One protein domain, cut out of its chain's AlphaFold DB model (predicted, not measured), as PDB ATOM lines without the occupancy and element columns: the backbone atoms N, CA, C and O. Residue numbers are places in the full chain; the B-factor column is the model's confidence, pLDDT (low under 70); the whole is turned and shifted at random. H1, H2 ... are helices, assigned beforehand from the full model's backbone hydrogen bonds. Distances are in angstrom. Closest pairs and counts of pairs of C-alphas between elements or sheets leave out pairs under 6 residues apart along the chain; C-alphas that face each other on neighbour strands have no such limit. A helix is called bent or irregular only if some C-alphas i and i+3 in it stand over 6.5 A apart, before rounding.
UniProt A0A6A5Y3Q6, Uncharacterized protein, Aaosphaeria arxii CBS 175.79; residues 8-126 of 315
ATOM      1  N   ASP A   8      31.531  29.394  40.696       41.03
ATOM      2  CA  ASP A   8      32.832  28.712  40.613       41.03
ATOM      3  C   ASP A   8      34.004  29.683  40.334       41.03
ATOM      4  O   ASP A   8      35.166  29.354  40.587       41.03
ATOM      5  N   GLU A   9      33.721  30.884  39.818       42.16
ATOM      6  CA  GLU A   9      34.691  31.961  39.585       42.16
ATOM      7  C   GLU A   9      35.034  32.707  40.884       42.16
ATOM      8  O   GLU A   9      36.211  32.860  41.226       42.16
ATOM      9  N   SER A  10      34.025  33.071  41.678       37.19
ATOM     10  CA  SER A  10      34.192  33.690  42.994       37.19
ATOM     11  C   SER A  10      34.914  32.759  43.972       37.19
ATOM     12  O   SER A  10      35.704  33.228  44.790       37.19
ATOM     13  N   ALA A  11      34.705  31.441  43.864       41.38
ATOM     14  CA  ALA A  11      35.404  30.442  44.674       41.38
ATOM     15  C   ALA A  11      36.923  30.408  44.405       41.38
ATOM     16  O   ALA A  11      37.706  30.323  45.348       41.38
ATOM     17  N   LYS A  12      37.364  30.559  43.146       46.97
ATOM     18  CA  LYS A  12      38.799  30.578  42.784       46.97
ATOM     19  C   LYS A  12      39.517  31.825  43.295       46.97
ATOM     20  O   LYS A  12      40.651  31.736  43.764       46.97
ATOM     21  N   VAL A  13      38.865  32.986  43.223       41.53
ATOM     22  CA  VAL A  13      39.417  34.247  43.743       41.53
ATOM     23  C   VAL A  13      39.452  34.230  45.274       41.53
ATOM     24  O   VAL A  13      40.439  34.667  45.862       41.53
ATOM     25  N   LEU A  14      38.433  33.656  45.923       42.47
ATOM     26  CA  LEU A  14      38.428  33.424  47.370       42.47
ATOM     27  C   LEU A  14      39.504  32.424  47.810       42.47
ATOM     28  O   LEU A  14      40.132  32.661  48.835       42.47
ATOM     29  N   ASP A  15      39.791  31.375  47.041       47.06
ATOM     30  CA  ASP A  15      40.894  30.448  47.335       47.06
ATOM     31  C   ASP A  15      42.268  31.133  47.230       47.06
ATOM     32  O   ASP A  15      43.139  30.922  48.082       47.06
ATOM     33  N   ILE A  16      42.465  32.021  46.246       48.19
ATOM     34  CA  ILE A  16      43.651  32.892  46.169       48.19
ATOM     35  C   ILE A  16      43.683  33.840  47.377       48.19
ATOM     36  O   ILE A  16      44.716  33.995  48.022       48.19
ATOM     37  N   TRP A  17      42.550  34.434  47.749       47.69
ATOM     38  CA  TRP A  17      42.460  35.346  48.889       47.69
ATOM     39  C   TRP A  17      42.784  34.653  50.220       47.69
ATOM     40  O   TRP A  17      43.599  35.154  50.992       47.69
ATOM     41  N   VAL A  18      42.218  33.472  50.473       48.62
ATOM     42  CA  VAL A  18      42.417  32.684  51.700       48.62
ATOM     43  C   VAL A  18      43.848  32.151  51.799       48.62
ATOM     44  O   VAL A  18      44.407  32.109  52.895       48.62
ATOM     45  N   SER A  19      44.469  31.780  50.676       49.03
ATOM     46  CA  SER A  19      45.842  31.260  50.664       49.03
ATOM     47  C   SER A  19      46.914  32.352  50.748       49.03
ATOM     48  O   SER A  19      47.959  32.132  51.363       49.03
ATOM     49  N   VAL A  20      46.659  33.537  50.185       45.81
ATOM     50  CA  VAL A  20      47.666  34.601  50.042       45.81
ATOM     51  C   VAL A  20      47.581  35.653  51.160       45.81
ATOM     52  O   VAL A  20      48.603  36.227  51.546       45.81
ATOM     53  N   LYS A  21      46.393  35.894  51.734       50.66
ATOM     54  CA  LYS A  21      46.180  36.891  52.800       50.66
ATOM     55  C   LYS A  21      47.077  36.683  54.035       50.66
ATOM     56  O   LYS A  21      47.715  37.654  54.432       50.66
ATOM     57  N   PRO A  22      47.234  35.472  54.608       50.22
ATOM     58  CA  PRO A  22      48.028  35.299  55.829       50.22
ATOM     59  C   PRO A  22      49.531  35.534  55.622       50.22
ATOM     60  O   PRO A  22      50.206  36.047  56.512       50.22
ATOM     61  N   GLN A  23      50.065  35.166  54.450       56.09
ATOM     62  CA  GLN A  23      51.482  35.363  54.122       56.09
ATOM     63  C   GLN A  23      51.795  36.842  53.877       56.09
ATOM     64  O   GLN A  23      52.764  37.359  54.425       56.09
ATOM     65  N   ASN A  24      50.933  37.546  53.137       58.81
ATOM     66  CA  ASN A  24      51.115  38.975  52.892       58.81
ATOM     67  C   ASN A  24      50.847  39.828  54.137       58.81
ATOM     68  O   ASN A  24      51.539  40.817  54.332       58.81
ATOM     69  N   GLU A  25      49.904  39.461  55.010       60.62
ATOM     70  CA  GLU A  25      49.711  40.160  56.289       60.62
ATOM     71  C   GLU A  25      50.946  40.047  57.190       60.62
ATOM     72  O   GLU A  25      51.339  41.036  57.804       60.62
ATOM     73  N   ALA A  26      51.598  38.881  57.232       61.28
ATOM     74  CA  ALA A  26      52.842  38.700  57.977       61.28
ATOM     75  C   ALA A  26      54.006  39.513  57.377       61.28
ATOM     76  O   ALA A  26      54.740  40.167  58.119       61.28
ATOM     77  N   ASP A  27      54.140  39.519  56.047       59.62
ATOM     78  CA  ASP A  27      55.166  40.299  55.343       59.62
ATOM     79  C   ASP A  27      54.940  41.813  55.500       59.62
ATOM     80  O   ASP A  27      55.893  42.565  55.711       59.62
ATOM     81  N   LEU A  28      53.684  42.272  55.466       59.31
ATOM     82  CA  LEU A  28      53.314  43.679  55.640       59.31
ATOM     83  C   LEU A  28      53.420  44.136  57.101       59.31
ATOM     84  O   LEU A  28      53.837  45.265  57.343       59.31
ATOM     85  N   ALA A  29      53.138  43.265  58.073       58.22
ATOM     86  CA  ALA A  29      53.295  43.552  59.502       58.22
ATOM     87  C   ALA A  29      54.761  43.529  59.984       58.22
ATOM     88  O   ALA A  29      55.033  43.814  61.154       58.22
ATOM     89  N   SER A  30      55.718  43.190  59.110       59.84
ATOM     90  CA  SER A  30      57.141  43.194  59.442       59.84
ATOM     91  C   SER A  30      57.633  44.598  59.849       59.84
ATOM     92  O   SER A  30      57.321  45.581  59.173       59.84
ATOM     93  N   PRO A  31      58.500  44.728  60.875       52.28
ATOM     94  CA  PRO A  31      59.121  46.002  61.259       52.28
ATOM     95  C   PRO A  31      59.941  46.675  60.144       52.28
ATOM     96  O   PRO A  31      60.292  47.846  60.261       52.28
ATOM     97  N   SER A  32      60.292  45.933  59.088       55.69
ATOM     98  CA  SER A  32      61.017  46.439  57.917       55.69
ATOM     99  C   SER A  32      60.117  47.103  56.868       55.69
ATOM    100  O   SER A  32      60.631  47.661  55.897       55.69
ATOM    101  N   THR A  33      58.797  47.015  57.017       60.09
ATOM    102  CA  THR A  33      57.834  47.550  56.054       60.09
ATOM    103  C   THR A  33      57.765  49.072  56.168       60.09
ATOM    104  O   THR A  33      57.576  49.634  57.245       60.09
ATOM    105  N   SER A  34      57.955  49.769  55.045       67.69
ATOM    106  CA  SER A  34      57.938  51.237  55.013       67.69
ATOM    107  C   SER A  34      56.564  51.792  55.406       67.69
ATOM    108  O   SER A  34      55.529  51.243  55.027       67.69
ATOM    109  N   SER A  35      56.535  52.945  56.085       74.56
ATOM    110  CA  SER A  35      55.292  53.647  56.444       74.56
ATOM    111  C   SER A  35      54.403  53.952  55.232       74.56
ATOM    112  O   SER A  35      53.185  54.007  55.362       74.56
ATOM    113  N   THR A  36      54.997  54.125  54.046       69.50
ATOM    114  CA  THR A  36      54.267  54.314  52.781       69.50
ATOM    115  C   THR A  36      53.511  53.055  52.365       69.50
ATOM    116  O   THR A  36      52.378  53.145  51.910       69.50
ATOM    117  N   VAL A  37      54.104  51.879  52.569       66.69
ATOM    118  CA  VAL A  37      53.468  50.590  52.259       66.69
ATOM    119  C   VAL A  37      52.309  50.352  53.204       66.69
ATOM    120  O   VAL A  37      51.225  50.004  52.755       66.69
ATOM    121  N   GLN A  38      52.516  50.605  54.496       71.19
ATOM    122  CA  GLN A  38      51.447  50.494  55.479       71.19
ATOM    123  C   GLN A  38      50.301  51.465  55.163       71.19
ATOM    124  O   GLN A  38      49.145  51.104  55.326       71.19
ATOM    125  N   ALA A  39      50.592  52.674  54.676       74.25
ATOM    126  CA  ALA A  39      49.565  53.632  54.266       74.25
ATOM    127  C   ALA A  39      48.797  53.181  53.010       74.25
ATOM    128  O   ALA A  39      47.566  53.263  52.991       74.25
ATOM    129  N   ALA A  40      49.493  52.675  51.986       74.50
ATOM    130  CA  ALA A  40      48.871  52.114  50.787       74.50
ATOM    131  C   ALA A  40      48.007  50.893  51.136       74.50
ATOM    132  O   ALA A  40      46.858  50.800  50.707       74.50
ATOM    133  N   ALA A  41      48.524  50.016  51.999       73.00
ATOM    134  CA  ALA A  41      47.786  48.888  52.527       73.00
ATOM    135  C   ALA A  41      46.543  49.358  53.293       73.00
ATOM    136  O   ALA A  41      45.418  49.094  52.896       73.00
ATOM    137  N   ASN A  42      46.701  50.193  54.314       76.38
ATOM    138  CA  ASN A  42      45.568  50.710  55.078       76.38
ATOM    139  C   ASN A  42      44.510  51.390  54.194       76.38
ATOM    140  O   ASN A  42      43.326  51.274  54.490       76.38
ATOM    141  N   THR A  43      44.902  52.054  53.100       79.94
ATOM    142  CA  THR A  43      43.960  52.637  52.126       79.94
ATOM    143  C   THR A  43      43.106  51.561  51.454       79.94
ATOM    144  O   THR A  43      41.884  51.690  51.410       79.94
ATOM    145  N   LEU A  44      43.731  50.478  50.987       76.25
ATOM    146  CA  LEU A  44      43.043  49.323  50.404       76.25
ATOM    147  C   LEU A  44      42.124  48.624  51.438       76.25
ATOM    148  O   LEU A  44      41.019  48.218  51.093       76.25
ATOM    149  N   TRP A  45      42.533  48.530  52.712       74.31
ATOM    150  CA  TRP A  45      41.783  47.819  53.762       74.31
ATOM    151  C   TRP A  45      40.603  48.652  54.251       74.31
ATOM    152  O   TRP A  45      39.498  48.140  54.378       74.31
ATOM    153  N   THR A  46      40.819  49.953  54.465       76.00
ATOM    154  CA  THR A  46      39.767  50.887  54.897       76.00
ATOM    155  C   THR A  46      38.600  50.873  53.917       76.00
ATOM    156  O   THR A  46      37.447  50.981  54.327       76.00
ATOM    157  N   PHE A  47      38.886  50.718  52.623       71.00
ATOM    158  CA  PHE A  47      37.841  50.595  51.620       71.00
ATOM    159  C   PHE A  47      37.001  49.325  51.828       71.00
ATOM    160  O   PHE A  47      35.778  49.418  51.855       71.00
ATOM    161  N   LEU A  48      37.639  48.166  52.023       66.00
ATOM    162  CA  LEU A  48      36.946  46.888  52.243       66.00
ATOM    163  C   LEU A  48      36.139  46.853  53.545       66.00
ATOM    164  O   LEU A  48      35.051  46.285  53.583       66.00
ATOM    165  N   ASP A  49      36.663  47.462  54.606       70.94
ATOM    166  CA  ASP A  49      35.995  47.510  55.909       70.94
ATOM    167  C   ASP A  49      34.837  48.525  55.938       70.94
ATOM    168  O   ASP A  49      34.053  48.554  56.892       70.94
ATOM    169  N   THR A  50      34.701  49.361  54.902       65.88
ATOM    170  CA  THR A  50      33.588  50.305  54.781       65.88
ATOM    171  C   THR A  50      32.357  49.582  54.218       65.88
ATOM    172  O   THR A  50      32.408  49.058  53.106       65.88
ATOM    173  N   PRO A  51      31.218  49.552  54.939       62.88
ATOM    174  CA  PRO A  51      30.020  48.858  54.471       62.88
ATOM    175  C   PRO A  51      29.514  49.408  53.123       62.88
ATOM    176  O   PRO A  51      29.468  50.629  52.973       62.88
ATOM    177  N   PRO A  52      28.994  48.567  52.204       53.41
ATOM    178  CA  PRO A  52      28.477  49.004  50.896       53.41
ATOM    179  C   PRO A  52      27.415  50.120  50.951       53.41
ATOM    180  O   PRO A  52      27.282  50.910  50.024       53.41
ATOM    181  N   GLY A  53      26.665  50.230  52.056       53.03
ATOM    182  CA  GLY A  53      25.674  51.295  52.275       53.03
ATOM    183  C   GLY A  53      26.215  52.572  52.934       53.03
ATOM    184  O   GLY A  53      25.528  53.591  52.941       53.03
ATOM    185  N   ALA A  54      27.434  52.542  53.481       58.69
ATOM    186  CA  ALA A  54      28.086  53.701  54.100       58.69
ATOM    187  C   ALA A  54      28.679  54.672  53.064       58.69
ATOM    188  O   ALA A  54      29.082  55.776  53.417       58.69
ATOM    189  N   PHE A  55      28.688  54.288  51.785       59.53
ATOM    190  CA  PHE A  55      29.117  55.133  50.669       59.53
ATOM    191  C   PHE A  55      28.033  56.120  50.202       59.53
ATOM    192  O   PHE A  55      28.208  56.808  49.200       59.53
ATOM    193  N   THR A  56      26.909  56.209  50.922       49.06
ATOM    194  CA  THR A  56      25.798  57.086  50.561       49.06
ATOM    195  C   THR A  56      26.037  58.528  51.038       49.06
ATOM    196  O   THR A  56      25.944  58.864  52.213       49.06
ATOM    197  N   ALA A  57      26.319  59.393  50.062       47.03
ATOM    198  CA  ALA A  57      26.075  60.839  50.035       47.03
ATOM    199  C   ALA A  57      26.918  61.810  50.890       47.03
ATOM    200  O   ALA A  57      26.886  63.001  50.578       47.03
ATOM    201  N   GLU A  58      27.711  61.391  51.879       45.22
ATOM    202  CA  GLU A  58      28.549  62.342  52.633       45.22
ATOM    203  C   GLU A  58      30.065  62.106  52.483       45.22
ATOM    204  O   GLU A  58      30.650  61.169  53.019       45.22
ATOM    205  N   PHE A  59      30.681  63.072  51.786       46.12
ATOM    206  CA  PHE A  59      32.106  63.411  51.682       46.12
ATOM    207  C   PHE A  59      33.011  62.491  50.839       46.12
ATOM    208  O   PHE A  59      33.476  61.446  51.280       46.12
ATOM    209  N   GLU A  60      33.369  63.025  49.662       53.50
ATOM    210  CA  GLU A  60      34.186  62.487  48.557       53.50
ATOM    211  C   GLU A  60      33.434  61.602  47.564       53.50
ATOM    212  O   GLU A  60      32.987  60.508  47.891       53.50
ATOM    213  N   ASP A  61      33.366  62.105  46.328       70.88
ATOM    214  CA  ASP A  61      32.963  61.375  45.128       70.88
ATOM    215  C   ASP A  61      33.625  59.988  45.100       70.88
ATOM    216  O   ASP A  61      34.839  59.875  45.316       70.88
ATOM    217  N   PHE A  62      32.833  58.936  44.886       71.62
ATOM    218  CA  PHE A  62      33.317  57.555  44.864       71.62
ATOM    219  C   PHE A  62      34.457  57.400  43.844       71.62
ATOM    220  O   PHE A  62      35.436  56.714  44.133       71.62
ATOM    221  N   ASP A  63      34.395  58.130  42.726       71.62
ATOM    222  CA  ASP A  63      35.453  58.224  41.714       71.62
ATOM    223  C   ASP A  63      36.803  58.679  42.309       71.62
ATOM    224  O   ASP A  63      37.832  58.019  42.161       71.62
ATOM    225  N   ASN A  64      36.809  59.745  43.120       76.81
ATOM    226  CA  ASN A  64      38.030  60.225  43.783       76.81
ATOM    227  C   ASN A  64      38.607  59.200  44.770       76.81
ATOM    228  O   ASN A  64      39.828  59.099  44.931       76.81
ATOM    229  N   ARG A  65      37.746  58.435  45.453       75.06
ATOM    230  CA  ARG A  65      38.174  57.339  46.336       75.06
ATOM    231  C   ARG A  65      38.756  56.186  45.526       75.06
ATOM    232  O   ARG A  65      39.824  55.691  45.882       75.06
ATOM    233  N   PHE A  66      38.102  55.809  44.436       80.62
ATOM    234  CA  PHE A  66      38.540  54.753  43.533       80.62
ATOM    235  C   PHE A  66      39.903  55.076  42.908       80.62
ATOM    236  O   PHE A  66      40.830  54.277  43.015       80.62
ATOM    237  N   ALA A  67      40.107  56.304  42.426       81.94
ATOM    238  CA  ALA A  67      41.402  56.768  41.922       81.94
ATOM    239  C   ALA A  67      42.527  56.694  42.978       81.94
ATOM    240  O   ALA A  67      43.698  56.464  42.659       81.94
ATOM    241  N   ARG A  68      42.216  56.878  44.269       81.94
ATOM    242  CA  ARG A  68      43.204  56.674  45.345       81.94
ATOM    243  C   ARG A  68      43.519  55.206  45.579       81.94
ATOM    244  O   ARG A  68      44.677  54.897  45.838       81.94
ATOM    245  N   VAL A  69      42.532  54.323  45.467       83.38
ATOM    246  CA  VAL A  69      42.723  52.866  45.534       83.38
ATOM    247  C   VAL A  69      43.609  52.396  44.374       83.38
ATOM    248  O   VAL A  69      44.568  51.667  44.614       83.38
ATOM    249  N   GLU A  70      43.384  52.882  43.150       85.94
ATOM    250  CA  GLU A  70      44.245  52.594  41.990       85.94
ATOM    251  C   GLU A  70      45.705  53.008  42.240       85.94
ATOM    252  O   GLU A  70      46.645  52.244  42.001       85.94
ATOM    253  N   ASN A  71      45.912  54.218  42.770       84.88
ATOM    254  CA  ASN A  71      47.249  54.700  43.112       84.88
ATOM    255  C   ASN A  71      47.876  53.890  44.255       84.88
ATOM    256  O   ASN A  71      49.051  53.538  44.165       84.88
ATOM    257  N   ALA A  72      47.101  53.544  45.287       85.44
ATOM    258  CA  ALA A  72      47.556  52.719  46.404       85.44
ATOM    259  C   ALA A  72      47.964  51.312  45.945       85.44
ATOM    260  O   ALA A  72      48.986  50.797  46.396       85.44
ATOM    261  N   LEU A  73      47.231  50.712  45.003       87.62
ATOM    262  CA  LEU A  73      47.587  49.432  44.393       87.62
ATOM    263  C   LEU A  73      48.947  49.511  43.690       87.62
ATOM    264  O   LEU A  73      49.807  48.652  43.901       87.62
ATOM    265  N   VAL A  74      49.175  50.554  42.887       86.75
ATOM    266  CA  VAL A  74      50.464  50.737  42.213       86.75
ATOM    267  C   VAL A  74      51.580  51.000  43.218       86.75
ATOM    268  O   VAL A  74      52.636  50.387  43.105       86.75
ATOM    269  N   GLU A  75      51.374  51.860  44.214       85.31
ATOM    270  CA  GLU A  75      52.372  52.133  45.257       85.31
ATOM    271  C   GLU A  75      52.736  50.886  46.063       85.31
ATOM    272  O   GLU A  75      53.923  50.631  46.288       85.31
ATOM    273  N   LEU A  76      51.743  50.074  46.430       85.94
ATOM    274  CA  LEU A  76      51.970  48.782  47.057       85.94
ATOM    275  C   LEU A  76      52.839  47.901  46.162       85.94
ATOM    276  O   LEU A  76      53.872  47.420  46.614       85.94
ATOM    277  N   CYS A  77      52.472  47.727  44.893       87.25
ATOM    278  CA  CYS A  77      53.218  46.862  43.979       87.25
ATOM    279  C   CYS A  77      54.621  47.406  43.662       87.25
ATOM    280  O   CYS A  77      55.530  46.634  43.375       87.25
ATOM    281  N   LEU A  78      54.830  48.724  43.731       83.94
ATOM    282  CA  LEU A  78      56.151  49.331  43.568       83.94
ATOM    283  C   LEU A  78      57.103  48.973  44.709       83.94
ATOM    284  O   LEU A  78      58.310  48.894  44.487       83.94
ATOM    285  N   LEU A  79      56.579  48.812  45.920       82.81
ATOM    286  CA  LEU A  79      57.372  48.572  47.124       82.81
ATOM    287  C   LEU A  79      57.413  47.081  47.492       82.81
ATOM    288  O   LEU A  79      58.441  46.590  47.946       82.81
ATOM    289  N   HIS A  80      56.319  46.363  47.242       84.50
ATOM    290  CA  HIS A  80      56.109  44.944  47.522       84.50
ATOM    291  C   HIS A  80      55.473  44.254  46.303       84.50
ATOM    292  O   HIS A  80      54.305  43.867  46.330       84.50
ATOM    293  N   PRO A  81      56.228  44.061  45.207       86.94
ATOM    294  CA  PRO A  81      55.689  43.501  43.965       86.94
ATOM    295  C   PRO A  81      55.182  42.055  44.103       86.94
ATOM    296  O   PRO A  81      54.318  41.627  43.343       86.94
ATOM    297  N   ARG A  82      55.654  41.313  45.115       86.56
ATOM    298  CA  ARG A  82      55.165  39.964  45.461       86.56
ATOM    299  C   ARG A  82      53.738  39.962  46.030       86.56
ATOM    300  O   ARG A  82      53.099  38.920  46.037       86.56
ATOM    301  N   SER A  83      53.228  41.114  46.471       83.12
ATOM    302  CA  SER A  83      51.858  41.275  46.980       83.12
ATOM    303  C   SER A  83      50.868  41.709  45.890       83.12
ATOM    304  O   SER A  83      49.722  42.037  46.192       83.12
ATOM    305  N   MET A  84      51.287  41.709  44.621       88.44
ATOM    306  CA  MET A  84      50.480  42.160  43.485       88.44
ATOM    307  C   MET A  84      49.169  41.384  43.339       88.44
ATOM    308  O   MET A  84      48.120  42.010  43.234       88.44
ATOM    309  N   ASP A  85      49.194  40.049  43.390       86.06
ATOM    310  CA  ASP A  85      47.964  39.246  43.248       86.06
ATOM    311  C   ASP A  85      46.954  39.530  44.363       86.06
ATOM    312  O   ASP A  85      45.749  39.590  44.128       86.06
ATOM    313  N   TRP A  86      47.454  39.759  45.578       83.81
ATOM    314  CA  TRP A  86      46.631  40.146  46.715       83.81
ATOM    315  C   TRP A  86      46.006  41.533  46.503       83.81
ATOM    316  O   TRP A  86      44.806  41.700  46.707       83.81
ATOM    317  N   GLY A  87      46.784  42.504  46.017       83.56
ATOM    318  CA  GLY A  87      46.277  43.844  45.716       83.56
ATOM    319  C   GLY A  87      45.214  43.827  44.615       83.56
ATOM    320  O   GLY A  87      44.201  44.515  44.730       83.56
ATOM    321  N   ILE A  88      45.401  42.992  43.587       86.06
ATOM    322  CA  ILE A  88      44.406  42.776  42.529       86.06
ATOM    323  C   ILE A  88      43.125  42.164  43.102       86.06
ATOM    324  O   ILE A  88      42.039  42.624  42.763       86.06
ATOM    325  N   ALA A  89      43.230  41.165  43.982       81.19
ATOM    326  CA  ALA A  89      42.060  40.547  44.603       81.19
ATOM    327  C   ALA A  89      41.243  41.561  45.420       81.19
ATOM    328  O   ALA A  89      40.015  41.571  45.342       81.19
ATOM    329  N   VAL A  90      41.911  42.462  46.150       80.38
ATOM    330  CA  VAL A  90      41.233  43.569  46.840       80.38
ATOM    331  C   VAL A  90      40.558  44.509  45.849       80.38
ATOM    332  O   VAL A  90      39.379  44.810  46.011       80.38
ATOM    333  N   MET A  91      41.267  44.929  44.801       84.00
ATOM    334  CA  MET A  91      40.710  45.802  43.768       84.00
ATOM    335  C   MET A  91      39.471  45.195  43.096       84.00
ATOM    336  O   MET A  91      38.484  45.885  42.854       84.00
ATOM    337  N   TYR A  92      39.496  43.892  42.830       83.12
ATOM    338  CA  TYR A  92      38.365  43.170  42.261       83.12
ATOM    339  C   TYR A  92      37.149  43.166  43.190       83.12
ATOM    340  O   TYR A  92      36.033  43.424  42.740       83.12
ATOM    341  N   GLN A  93      37.357  42.939  44.489       77.56
ATOM    342  CA  GLN A  93      36.275  43.003  45.471       77.56
ATOM    343  C   GLN A  93      35.662  44.410  45.535       77.56
ATOM    344  O   GLN A  93      34.444  44.550  45.529       77.56
ATOM    345  N   ILE A  94      36.500  45.450  45.499       79.31
ATOM    346  CA  ILE A  94      36.068  46.855  45.447       79.31
ATOM    347  C   ILE A  94      35.187  47.128  44.222       79.31
ATOM    348  O   ILE A  94      34.148  47.775  44.339       79.31
ATOM    349  N   ILE A  95      35.583  46.622  43.052       82.81
ATOM    350  CA  ILE A  95      34.803  46.740  41.814       82.81
ATOM    351  C   ILE A  95      33.463  46.011  41.944       82.81
ATOM    352  O   ILE A  95      32.431  46.558  41.562       82.81
ATOM    353  N   LYS A  96      33.459  44.790  42.490       81.25
ATOM    354  CA  LYS A  96      32.247  43.977  42.665       81.25
ATOM    355  C   LYS A  96      31.236  44.636  43.607       81.25
ATOM    356  O   LYS A  96      30.039  44.578  43.339       81.25
ATOM    357  N   ASP A  97      31.726  45.278  44.662       78.19
ATOM    358  CA  ASP A  97      30.903  45.916  45.694       78.19
ATOM    359  C   ASP A  97      30.546  47.378  45.377       78.19
ATOM    360  O   ASP A  97      29.906  48.046  46.194       78.19
ATOM    361  N   ALA A  98      30.940  47.892  44.206       79.69
ATOM    362  CA  ALA A  98      30.621  49.252  43.795       79.69
ATOM    363  C   ALA A  98      29.088  49.470  43.764       79.69
ATOM    364  O   ALA A  98      28.377  48.708  43.096       79.69
ATOM    365  N   PRO A  99      28.559  50.504  44.454       80.88
ATOM    366  CA  PRO A  99      27.129  50.804  44.464       80.88
ATOM    367  C   PRO A  99      26.594  51.006  43.048       80.88
ATOM    368  O   PRO A  99      27.237  51.667  42.243       80.88
ATOM    369  N   GLY A 100      25.411  50.473  42.737       80.44
ATOM    370  CA  GLY A 100      24.856  50.539  41.377       80.44
ATOM    371  C   GLY A 100      24.641  51.962  40.841       80.44
ATOM    372  O   GLY A 100      24.617  52.147  39.632       80.44
ATOM    373  N   ASP A 101      24.509  52.947  41.728       80.81
ATOM    374  CA  ASP A 101      24.364  54.377  41.443       80.81
ATOM    375  C   ASP A 101      25.683  55.168  41.543       80.81
ATOM    376  O   ASP A 101      25.689  56.382  41.333       80.81
ATOM    377  N   ALA A 102      26.806  54.511  41.857       79.38
ATOM    378  CA  ALA A 102      28.116  55.150  41.851       79.38
ATOM    379  C   ALA A 102      28.503  55.524  40.416       79.38
ATOM    380  O   ALA A 102      28.500  54.672  39.527       79.38
ATOM    381  N   ILE A 103      28.844  56.794  40.200       79.06
ATOM    382  CA  ILE A 103      29.201  57.336  38.888       79.06
ATOM    383  C   ILE A 103      30.722  57.315  38.732       79.06
ATOM    384  O   ILE A 103      31.452  57.771  39.608       79.06
ATOM    385  N   PHE A 104      31.175  56.820  37.586       80.81
ATOM    386  CA  PHE A 104      32.572  56.752  37.166       80.81
ATOM    387  C   PHE A 104      32.747  57.460  35.822       80.81
ATOM    388  O   PHE A 104      31.772  57.738  35.114       80.81
ATOM    389  N   GLY A 105      33.991  57.694  35.404       74.56
ATOM    390  CA  GLY A 105      34.277  58.357  34.130       74.56
ATOM    391  C   GLY A 105      33.730  57.611  32.905       74.56
ATOM    392  O   GLY A 105      33.506  58.225  31.860       74.56
ATOM    393  N   LEU A 106      33.505  56.296  33.022       78.56
ATOM    394  CA  LEU A 106      33.132  55.401  31.919       78.56
ATOM    395  C   LEU A 106      31.848  54.579  32.147       78.56
ATOM    396  O   LEU A 106      31.559  53.661  31.365       78.56
ATOM    397  N   GLY A 107      31.062  54.895  33.180       83.69
ATOM    398  CA  GLY A 107      29.798  54.212  33.462       83.69
ATOM    399  C   GLY A 107      29.339  54.344  34.909       83.69
ATOM    400  O   GLY A 107      29.832  55.186  35.652       83.69
ATOM    401  N   GLU A 108      28.403  53.483  35.300       84.19
ATOM    402  CA  GLU A 108      27.854  53.416  36.656       84.19
ATOM    403  C   GLU A 108      28.085  52.024  37.261       84.19
ATOM    404  O   GLU A 108      28.224  51.030  36.535       84.19
ATOM    405  N   GLY A 109      28.140  51.956  38.590       83.62
ATOM    406  CA  GLY A 109      28.288  50.713  39.343       83.62
ATOM    407  C   GLY A 109      29.564  49.933  39.044       83.62
ATOM    408  O   GLY A 109      30.589  50.487  38.646       83.62
ATOM    409  N   SER A 110      29.504  48.619  39.247       84.00
ATOM    410  CA  SER A 110      30.642  47.711  39.056       84.00
ATOM    411  C   SER A 110      31.216  47.753  37.638       84.00
ATOM    412  O   SER A 110      32.429  47.676  37.450       84.00
ATOM    413  N   GLU A 111      30.365  47.953  36.634       82.62
ATOM    414  CA  GLU A 111      30.792  48.085  35.242       82.62
ATOM    415  C   GLU A 111      31.546  49.402  34.988       82.62
ATOM    416  O   GLU A 111      32.549  49.409  34.272       82.62
ATOM    417  N   GLY A 112      31.104  50.511  35.596       82.50
ATOM    418  CA  GLY A 112      31.819  51.788  35.561       82.50
ATOM    419  C   GLY A 112      33.200  51.697  36.214       82.50
ATOM    420  O   GLY A 112      34.198  52.056  35.586       82.50
ATOM    421  N   ALA A 113      33.262  51.128  37.422       83.25
ATOM    422  CA  ALA A 113      34.498  50.911  38.176       83.25
ATOM    423  C   ALA A 113      35.518  50.073  37.387       83.25
ATOM    424  O   ALA A 113      36.692  50.425  37.262       83.25
ATOM    425  N   ARG A 114      35.056  48.966  36.796       81.94
ATOM    426  CA  ARG A 114      35.885  48.069  35.984       81.94
ATOM    427  C   ARG A 114      36.496  48.786  34.778       81.94
ATOM    428  O   ARG A 114      37.696  48.669  34.532       81.94
ATOM    429  N   ARG A 115      35.686  49.544  34.033       79.06
ATOM    430  CA  ARG A 115      36.151  50.292  32.853       79.06
ATOM    431  C   ARG A 115      37.168  51.366  33.211       79.06
ATOM    432  O   ARG A 115      38.094  51.598  32.435       79.06
ATOM    433  N   ASP A 116      37.021  52.008  34.364       82.31
ATOM    434  CA  ASP A 116      38.004  52.987  34.821       82.31
ATOM    435  C   ASP A 116      39.341  52.344  35.194       82.31
ATOM    436  O   ASP A 116      40.376  52.841  34.742       82.31
ATOM    437  N   LEU A 117      39.335  51.172  35.840       81.56
ATOM    438  CA  LEU A 117      40.560  50.399  36.065       81.56
ATOM    439  C   LEU A 117      41.238  49.999  34.736       81.56
ATOM    440  O   LEU A 117      42.462  50.053  34.593       81.56
ATOM    441  N   GLU A 118      40.459  49.631  33.721       76.25
ATOM    442  CA  GLU A 118      40.989  49.325  32.386       76.25
ATOM    443  C   GLU A 118      41.597  50.549  31.703       76.25
ATOM    444  O   GLU A 118      42.693  50.469  31.139       76.25
ATOM    445  N   ARG A 119      40.925  51.702  31.780       78.31
ATOM    446  CA  ARG A 119      41.449  52.982  31.290       78.31
ATOM    447  C   ARG A 119      42.736  53.355  32.017       78.31
ATOM    448  O   ARG A 119      43.681  53.816  31.371       78.31
ATOM    449  N   PHE A 120      42.788  53.155  33.331       79.56
ATOM    450  CA  PHE A 120      43.980  53.364  34.142       79.56
ATOM    451  C   PHE A 120      45.154  52.561  33.575       79.56
ATOM    452  O   PHE A 120      46.171  53.156  33.213       79.56
ATOM    453  N   PHE A 121      45.001  51.249  33.372       74.94
ATOM    454  CA  PHE A 121      46.057  50.429  32.770       74.94
ATOM    455  C   PHE A 121      46.402  50.846  31.339       74.94
ATOM    456  O   PHE A 121      47.585  50.966  31.017       74.94
ATOM    457  N   GLY A 122      45.407  51.143  30.501       67.19
ATOM    458  CA  GLY A 122      45.622  51.622  29.133       67.19
ATOM    459  C   GLY A 122      46.477  52.894  29.067       67.19
ATOM    460  O   GLY A 122      47.360  53.003  28.219       67.19
ATOM    461  N   ASN A 123      46.294  53.823  30.011       68.38
ATOM    462  CA  ASN A 123      47.111  55.036  30.099       68.38
ATOM    463  C   ASN A 123      48.581  54.730  30.440       68.38
ATOM    464  O   ASN A 123      49.489  55.386  29.919       68.38
ATOM    465  N   TYR A 124      48.833  53.724  31.282       63.56
ATOM    466  CA  TYR A 124      50.182  53.334  31.709       63.56
ATOM    467  C   TYR A 124      50.912  52.393  30.747       63.56
ATOM    468  O   TYR A 124      52.138  52.300  30.811       63.56
ATOM    469  N   LEU A 125      50.188  51.719  29.853       58.19
ATOM    470  CA  LEU A 125      50.761  50.855  28.817       58.19
ATOM    471  C   LEU A 125      51.285  51.635  27.603       58.19
ATOM    472  O   LEU A 125      51.839  51.046  26.674       58.19
ATOM    473  N   SER A 126      51.169  52.965  27.624       49.84
ATOM    474  CA  SER A 126      51.816  53.829  26.645       49.84
ATOM    475  C   SER A 126      53.351  53.733  26.737       49.84
ATOM    476  O   SER A 126      53.949  53.673  27.811       49.84
TER     477      SER A 126
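What this domain is: This is residues 8 to 126 of the 315 residues of an uncharacterized protein of Aaosphaeria arxii CBS 175.79 (UniProt A0A6A5Y3Q6). A hairpin of two helices, H3 and H4, forms the middle, with H2 packed over one side to complete a loose triangle of three up-and-down helices. H5 folds back from the end of H4 on the side opposite H2, and the kinked H1 crosses H4 on its flank away from H3. The printed part has 119 residues, with five named helices in the order H1 to H5 and no named strand, all helix in class. It is compact, with a radius of gyration of the C-alphas of 14.5 A and spans of 40 by 33 by 33 A.

Where its parts are: H1, the longest helix, covers residues 8 to 28 over 29.5 A, from C-alpha 8 at (32.832, 28.712, 40.613), with a kink of 40 degrees near residue 22. H2 is residues 35 to 49, 20.3 A; H3 is residues 62 to 79, 25.8 A; H4 is residues 81 to 96, 23.5 A. H5, residues 109 to 124, 23.3 A, ends at C-alpha 124 (50.182, 53.334, 31.709). H4 is irregular, C-alphas 82 and 85 being 7.6 A apart; H1 is only just irregular, C-alphas 19 and 22 being 6.9 A apart.

How they stand to each other: H1 touches residues 83 to 89 of the hub H4, the closest C-alphas being those of Asn 24 and Ser 83, 6.4 A, at a steep tilt of 47 degrees, opposite ways. H2, H3 and H4 form a bundle, up and down, each running against the one before. H3 and H4 are a hairpin at 15 degrees, Cys 77 and Met 84 having the closest C-alphas, 5.5 A. H2 and H3, a hairpin, touch at Ala 40 and Ala 72, closest C-alphas 4.6 A. H5 touches H4, closest C-alphas Ile 95 and Ser 110, 5.1 A. H1 is apart from H3 and H5. Each O i to N i+4 pair is within hydrogen-bond range in H3 and H5, against 14 of 17 in H1, 10 of 11 in H2 and 10 of 12 in H4.

The domain as a whole: The C-alphas of Pro 31 and Gly 107, the two farthest apart, are 41.2 A apart. The printed part has no cut; the links H2 to H3 and H4 to H5 are long. Mean pLDDT of the printed part is 70.3, and residues 8 to 34 and 50 to 60 are among those under 70.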